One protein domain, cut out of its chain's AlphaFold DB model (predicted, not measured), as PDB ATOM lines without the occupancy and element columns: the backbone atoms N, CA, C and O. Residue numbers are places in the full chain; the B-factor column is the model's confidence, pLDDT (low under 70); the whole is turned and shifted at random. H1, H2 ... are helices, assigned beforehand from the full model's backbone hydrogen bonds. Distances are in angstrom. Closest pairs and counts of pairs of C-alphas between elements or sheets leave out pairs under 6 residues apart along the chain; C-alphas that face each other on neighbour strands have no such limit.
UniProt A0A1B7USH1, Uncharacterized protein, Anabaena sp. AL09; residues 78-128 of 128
ATOM      1  N   SER A  78      65.044  63.201 172.079       85.62
ATOM      2  CA  SER A  78      65.700  64.356 171.452       85.62
ATOM      3  C   SER A  78      66.752  64.976 172.372       85.62
ATOM      4  O   SER A  78      67.808  65.378 171.903       85.62
ATOM      5  N   THR A  79      66.505  64.983 173.687       87.50
ATOM      6  CA  THR A  79      67.456  65.475 174.692       87.50
ATOM      7  C   THR A  79      68.721  64.621 174.732       87.50
ATOM      8  O   THR A  79      69.821  65.161 174.706       87.50
ATOM      9  N   ILE A  80      68.581  63.291 174.745       88.38
ATOM     10  CA  ILE A  80      69.728  62.369 174.715       88.38
ATOM     11  C   ILE A  80      70.497  62.507 173.398       88.38
ATOM     12  O   ILE A  80      71.722  62.563 173.410       88.38
ATOM     13  N   ILE A  81      69.795  62.609 172.269       89.06
ATOM     14  CA  ILE A  81      70.415  62.808 170.955       89.06
ATOM     15  C   ILE A  81      71.228  64.110 170.916       89.06
ATOM     16  O   ILE A  81      72.385  64.081 170.503       89.06
ATOM     17  N   ASN A  82      70.659  65.231 171.373       88.25
ATOM     18  CA  ASN A  82      71.360  66.517 171.418       88.25
ATOM     19  C   ASN A  82      72.578  66.457 172.351       88.25
ATOM     20  O   ASN A  82      73.638  66.981 172.014       88.25
ATOM     21  N   ALA A  83      72.457  65.763 173.488       90.00
ATOM     22  CA  ALA A  83      73.567  65.556 174.413       90.00
ATOM     23  C   ALA A  83      74.701  64.730 173.779       90.00
ATOM     24  O   ALA A  83      75.863  65.113 173.896       90.00
ATOM     25  N   ILE A  84      74.378  63.646 173.060       89.25
ATOM     26  CA  ILE A  84      75.358  62.843 172.305       89.25
ATOM     27  C   ILE A  84      76.016  63.686 171.208       89.25
ATOM     28  O   ILE A  84      77.225  63.613 171.010       89.25
ATOM     29  N   ALA A  85      75.228  64.500 170.505       87.75
ATOM     30  CA  ALA A  85      75.727  65.374 169.452       87.75
ATOM     31  C   ALA A  85      76.518  66.586 169.968       87.75
ATOM     32  O   ALA A  85      77.170  67.264 169.170       87.75
ATOM     33  N   GLY A  86      76.428  66.883 171.268       88.38
ATOM     34  CA  GLY A  86      77.011  68.067 171.894       88.38
ATOM     35  C   GLY A  86      76.409  69.393 171.412       88.38
ATOM     36  O   GLY A  86      77.037  70.434 171.584       88.38
ATOM     37  N   GLN A  87      75.237  69.368 170.769       86.88
ATOM     38  CA  GLN A  87      74.564  70.551 170.229       86.88
ATOM     39  C   GLN A  87      73.055  70.310 170.090       86.88
ATOM     40  O   GLN A  87      72.613  69.172 169.913       86.88
ATOM     41  N   ASP A  88      72.268  71.383 170.101       86.94
ATOM     42  CA  ASP A  88      70.815  71.306 169.938       86.94
ATOM     43  C   ASP A  88      70.414  71.085 168.469       86.94
ATOM     44  O   ASP A  88      70.141  72.029 167.728       86.94
ATOM     45  N   LEU A  89      70.402  69.817 168.038       85.31
ATOM     46  CA  LEU A  89      70.021  69.400 166.682       85.31
ATOM     47  C   LEU A  89      68.508  69.254 166.510       85.31
ATOM     48  O   LEU A  89      67.940  69.707 165.520       85.31
ATOM     49  N   LEU A  90      67.867  68.561 167.451       82.94
ATOM     50  CA  LEU A  90      66.446  68.239 167.409       82.94
ATOM     51  C   LEU A  90      65.672  69.126 168.390       82.94
ATOM     52  O   LEU A  90      66.163  69.394 169.491       82.94
ATOM     53  N   PRO A  91      64.437  69.540 168.056       73.56
ATOM     54  CA  PRO A  91      63.609  70.292 168.986       73.56
ATOM     55  C   PRO A  91      63.266  69.430 170.212       73.56
ATOM     56  O   PRO A  91      62.670  68.357 170.097       73.56
ATOM     57  N   SER A  92      63.615  69.914 171.406       63.19
ATOM     58  CA  SER A  92      63.216  69.313 172.681       63.19
ATOM     59  C   SER A  92      61.944  69.993 173.199       63.19
ATOM     60  O   SER A  92      62.003  70.971 173.945       63.19
ATOM     61  N   ARG A  93      60.771  69.512 172.777       61.81
ATOM     62  CA  ARG A  93      59.478  69.926 173.349       61.81
ATOM     63  C   ARG A  93      58.727  68.714 173.879       61.81
ATOM     64  O   ARG A  93      59.020  67.586 173.497       61.81
ATOM     65  N   ASN A  94      57.773  68.972 174.771       54.75
ATOM     66  CA  ASN A  94      56.943  67.925 175.364       54.75
ATOM     67  C   ASN A  94      55.881  67.381 174.391       54.75
ATOM     68  O   ASN A  94      55.276  66.348 174.672       54.75
ATOM     69  N   ASP A  95      55.693  68.055 173.254       58.00
ATOM     70  CA  ASP A  95      54.805  67.639 172.172       58.00
ATOM     71  C   ASP A  95      55.429  66.500 171.349       58.00
ATOM     72  O   ASP A  95      56.653  66.356 171.261       58.00
ATOM     73  N   ALA A  96      54.589  65.674 170.721       55.50
ATOM     74  CA  ALA A  96      55.048  64.607 169.838       55.50
ATOM     75  C   ALA A  96      55.722  65.203 168.586       55.50
ATOM     76  O   ALA A  96      55.058  65.654 167.661       55.50
ATOM     77  N   MET A  97      57.056  65.212 168.574       56.81
ATOM     78  CA  MET A  97      57.862  65.885 167.544       56.81
ATOM     79  C   MET A  97      58.361  64.970 166.418       56.81
ATOM     80  O   MET A  97      58.786  65.451 165.373       56.81
ATOM     81  N   THR A  98      58.352  63.652 166.620       61.47
ATOM     82  CA  THR A  98      58.972  62.685 165.700       61.47
ATOM     83  C   THR A  98      57.940  61.690 165.189       61.47
ATOM     84  O   THR A  98      57.706  60.667 165.831       61.47
ATOM     85  N   VAL A  99      57.330  62.004 164.043       60.56
ATOM     86  CA  VAL A  99      56.466  61.082 163.277       60.56
ATOM     87  C   VAL A  99      57.297  60.236 162.303       60.56
ATOM     88  O   VAL A  99      56.947  59.095 162.018       60.56
ATOM     89  N   LEU A 100      58.432  60.769 161.834       72.69
ATOM     90  CA  LEU A 100      59.276  60.140 160.821       72.69
ATOM     91  C   LEU A 100      60.545  59.530 161.437       72.69
ATOM     92  O   LEU A 100      61.232  60.211 162.212       72.69
ATOM     93  N   PRO A 101      60.903  58.280 161.080       79.62
ATOM     94  CA  PRO A 101      62.228  57.740 161.359       79.62
ATOM     95  C   PRO A 101      63.301  58.709 160.851       79.62
ATOM     96  O   PRO A 101      63.279  59.110 159.690       79.62
ATOM     97  N   THR A 102      64.206  59.121 161.737       82.94
ATOM     98  CA  THR A 102      65.241  60.118 161.440       82.94
ATOM     99  C   THR A 102      66.606  59.510 161.717       82.94
ATOM    100  O   THR A 102      66.855  59.029 162.821       82.94
ATOM    101  N   GLU A 103      67.489  59.551 160.725       87.88
ATOM    102  CA  GLU A 103      68.886  59.147 160.866       87.88
ATOM    103  C   GLU A 103      69.767  60.377 161.116       87.88
ATOM    104  O   GLU A 103      69.592  61.422 160.484       87.88
ATOM    105  N   ILE A 104      70.721  60.258 162.041       88.50
ATOM    106  CA  ILE A 104      71.699  61.308 162.346       88.50
ATOM    107  C   ILE A 104      73.091  60.750 162.082       88.50
ATOM    108  O   ILE A 104      73.520  59.803 162.738       88.50
ATOM    109  N   VAL A 105      73.801  61.367 161.135       89.19
ATOM    110  CA  VAL A 105      75.130  60.931 160.697       89.19
ATOM    111  C   VAL A 105      76.169  61.989 161.052       89.19
ATOM    112  O   VAL A 105      76.093  63.136 160.609       89.19
ATOM    113  N   PHE A 106      77.180  61.591 161.824       87.12
ATOM    114  CA  PHE A 106      78.328  62.437 162.138       87.12
ATOM    115  C   PHE A 106      79.378  62.323 161.035       87.12
ATOM    116  O   PHE A 106      79.904  61.245 160.771       87.12
ATOM    117  N   SER A 107      79.720  63.446 160.401       85.94
ATOM    118  CA  SER A 107      80.733  63.487 159.344       85.94
ATOM    119  C   SER A 107      81.712  64.630 159.563       85.94
ATOM    120  O   SER A 107      81.316  65.785 159.701       85.94
ATOM    121  N   ARG A 108      83.015  64.323 159.497       83.50
ATOM    122  CA  ARG A 108      84.093  65.327 159.569       83.50
ATOM    123  C   ARG A 108      84.075  66.316 158.396       83.50
ATOM    124  O   ARG A 108      84.716  67.355 158.470       83.50
ATOM    125  N   GLN A 109      83.361  65.998 157.315       86.44
ATOM    126  CA  GLN A 109      83.245  66.851 156.127       86.44
ATOM    127  C   GLN A 109      82.143  67.916 156.262       86.44
ATOM    128  O   GLN A 109      81.986  68.769 155.388       86.44
ATOM    129  N   VAL A 110      81.343  67.856 157.331       87.06
ATOM    130  CA  VAL A 110      80.183  68.719 157.542       87.06
ATOM    131  C   VAL A 110      80.459  69.643 158.727       87.06
ATOM    132  O   VAL A 110      80.560  69.200 159.863       87.06
ATOM    133  N   THR A 111      80.574  70.943 158.459       87.06
ATOM    134  CA  THR A 111      80.876  71.967 159.479       87.06
ATOM    135  C   THR A 111      79.635  72.574 160.135       87.06
ATOM    136  O   THR A 111      79.750  73.282 161.129       87.06
ATOM    137  N   ARG A 112      78.446  72.318 159.577       88.94
ATOM    138  CA  ARG A 112      77.145  72.759 160.099       88.94
ATOM    139  C   ARG A 112      76.081  71.698 159.821       88.94
ATOM    140  O   ARG A 112      76.179  71.072 158.763       88.94
ATOM    141  N   PRO A 113      75.059  71.523 160.678       88.94
ATOM    142  CA  PRO A 113      73.993  70.552 160.443       88.94
ATOM    143  C   PRO A 113      73.364  70.717 159.054       88.94
ATOM    144  O   PRO A 113      73.053  71.832 158.626       88.94
ATOM    145  N   LYS A 114      73.204  69.604 158.335       90.38
ATOM    146  CA  LYS A 114      72.551  69.554 157.023       90.38
ATOM    147  C   LYS A 114      71.365  68.609 157.111       90.38
ATOM    148  O   LYS A 114      71.547  67.433 157.406       90.38
ATOM    149  N   LEU A 115      70.176  69.128 156.825       87.75
ATOM    150  CA  LEU A 115      68.977  68.316 156.675       87.75
ATOM    151  C   LEU A 115      68.895  67.821 155.228       87.75
ATOM    152  O   LEU A 115      68.918  68.625 154.297       87.75
ATOM    153  N   ILE A 116      68.814  66.506 155.053       87.94
ATOM    154  CA  ILE A 116      68.604  65.862 153.757       87.94
ATOM    155  C   ILE A 116      67.210  65.249 153.799       87.94
ATOM    156  O   ILE A 116      66.924  64.426 154.662       87.94
ATOM    157  N   LEU A 117      66.346  65.678 152.883       85.50
ATOM    158  CA  LEU A 117      64.995  65.147 152.733       85.50
ATOM    159  C   LEU A 117      64.893  64.482 151.365       85.50
ATOM    160  O   LEU A 117      65.248  65.088 150.352       85.50
ATOM    161  N   ASP A 118      64.407  63.246 151.343       85.19
ATOM    162  CA  ASP A 118      64.065  62.579 150.091       85.19
ATOM    163  C   ASP A 118      62.866  63.286 149.437       85.19
ATOM    164  O   ASP A 118      61.958  63.758 150.126       85.19
ATOM    165  N   LYS A 119      62.839  63.357 148.102       84.88
ATOM    166  CA  LYS A 119      61.720  63.970 147.370       84.88
ATOM    167  C   LYS A 119      60.380  63.317 147.710       84.88
ATOM    168  O   LYS A 119      59.396  64.032 147.845       84.88
ATOM    169  N   ALA A 120      60.343  61.996 147.886       82.06
ATOM    170  CA  ALA A 120      59.136  61.274 148.278       82.06
ATOM    171  C   ALA A 120      58.643  61.696 149.671       82.06
ATOM    172  O   ALA A 120      57.442  61.838 149.892       82.06
ATOM    173  N   LEU A 121      59.573  61.957 150.594       79.00
ATOM    174  CA  LEU A 121      59.261  62.432 151.940       79.00
ATOM    175  C   LEU A 121      58.692  63.858 151.915       79.00
ATOM    176  O   LEU A 121      57.763  64.164 152.657       79.00
ATOM    177  N   ILE A 122      59.230  64.723 151.050       80.06
ATOM    178  CA  ILE A 122      58.724  66.088 150.860       80.06
ATOM    179  C   ILE A 122      57.275  66.052 150.367       80.06
ATOM    180  O   ILE A 122      56.447  66.783 150.900       80.06
ATOM    181  N   THR A 123      56.954  65.186 149.402       80.62
ATOM    182  CA  THR A 123      55.577  65.020 148.915       80.62
ATOM    183  C   THR A 123      54.631  64.612 150.044       80.62
ATOM    184  O   THR A 123      53.605  65.256 150.233       80.62
ATOM    185  N   LEU A 124      55.017  63.622 150.858       78.75
ATOM    186  CA  LEU A 124      54.217  63.169 152.000       78.75
ATOM    187  C   LEU A 124      53.944  64.291 153.015       78.75
ATOM    188  O   LEU A 124      52.847  64.386 153.548       78.75
ATOM    189  N   LEU A 125      54.942  65.136 153.288       75.44
ATOM    190  CA  LEU A 125      54.820  66.249 154.235       75.44
ATOM    191  C   LEU A 125      53.962  67.408 153.711       75.44
ATOM    192  O   LEU A 125      53.473  68.191 154.515       75.44
ATOM    193  N   ILE A 126      53.821  67.552 152.392       75.75
ATOM    194  CA  ILE A 126      52.957  68.570 151.772       75.75
ATOM    195  C   ILE A 126      51.495  68.101 151.741       75.75
ATOM    196  O   ILE A 126      50.588  68.926 151.793       75.75
ATOM    197  N   GLU A 127      51.272  66.792 151.627       67.06
ATOM    198  CA  GLU A 127      49.940  66.182 151.539       67.06
ATOM    199  C   GLU A 127      49.288  65.891 152.906       67.06
ATOM    200  O   GLU A 127      48.094  65.585 152.945       67.06
ATOM    201  N   ALA A 128      50.048  65.982 154.004       55.56
ATOM    202  CA  ALA A 128      49.601  65.756 155.386       55.56
ATOM    203  C   ALA A 128      49.199  67.055 156.102       55.56
ATOM    204  O   ALA A 128      48.214  67.005 156.875       55.56
TER     205      ALA A 128
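AT A GLANCE: This is residues 78 to 128 of the 128 residues of an uncharacterized protein of Anabaena sp. AL09 (UniProt A0A1B7USH1). There is little regular structure: a flat, loose, winding chain with a short helix near each end, H1 and H2, well apart and joined by a long loop. The turn at residues 107 to 112 sticks out, as do residues 122 to 128, of which 122 to 127 belong to H2. The printed part has 51 residues with two named helices, H1 then H2, and no named strand. The class is all helix, with 17 residues in named elements; the radius of gyration of the C-alphas is 12.8 A, and the spans are 34 by 31 by 14 A.

HOW THE PARTS SIT: H1, residues 78 to 85, and H2, residues 119 to 127, are apart, with no C-alpha of the one within 8 A of the other. In H1 and H2 every O i to N i+4 pair is within hydrogen-bond range.

IN THESE COORDINATES: H1 begins at C-alpha 78 (65.700, 64.356, 171.452) and is 10.3 A long. H2, 12.7 A long, ends at C-alpha 127 (49.940, 66.182, 151.539).

THE WHOLE: The C-alphas of Arg 108 and Glu 127 are the two farthest apart, 35.1 A. The link from H1 to H2 is long, 33 residues. The printed part has no cut. Residues 92 to 99 and 127 to 128 have pLDDT under 70.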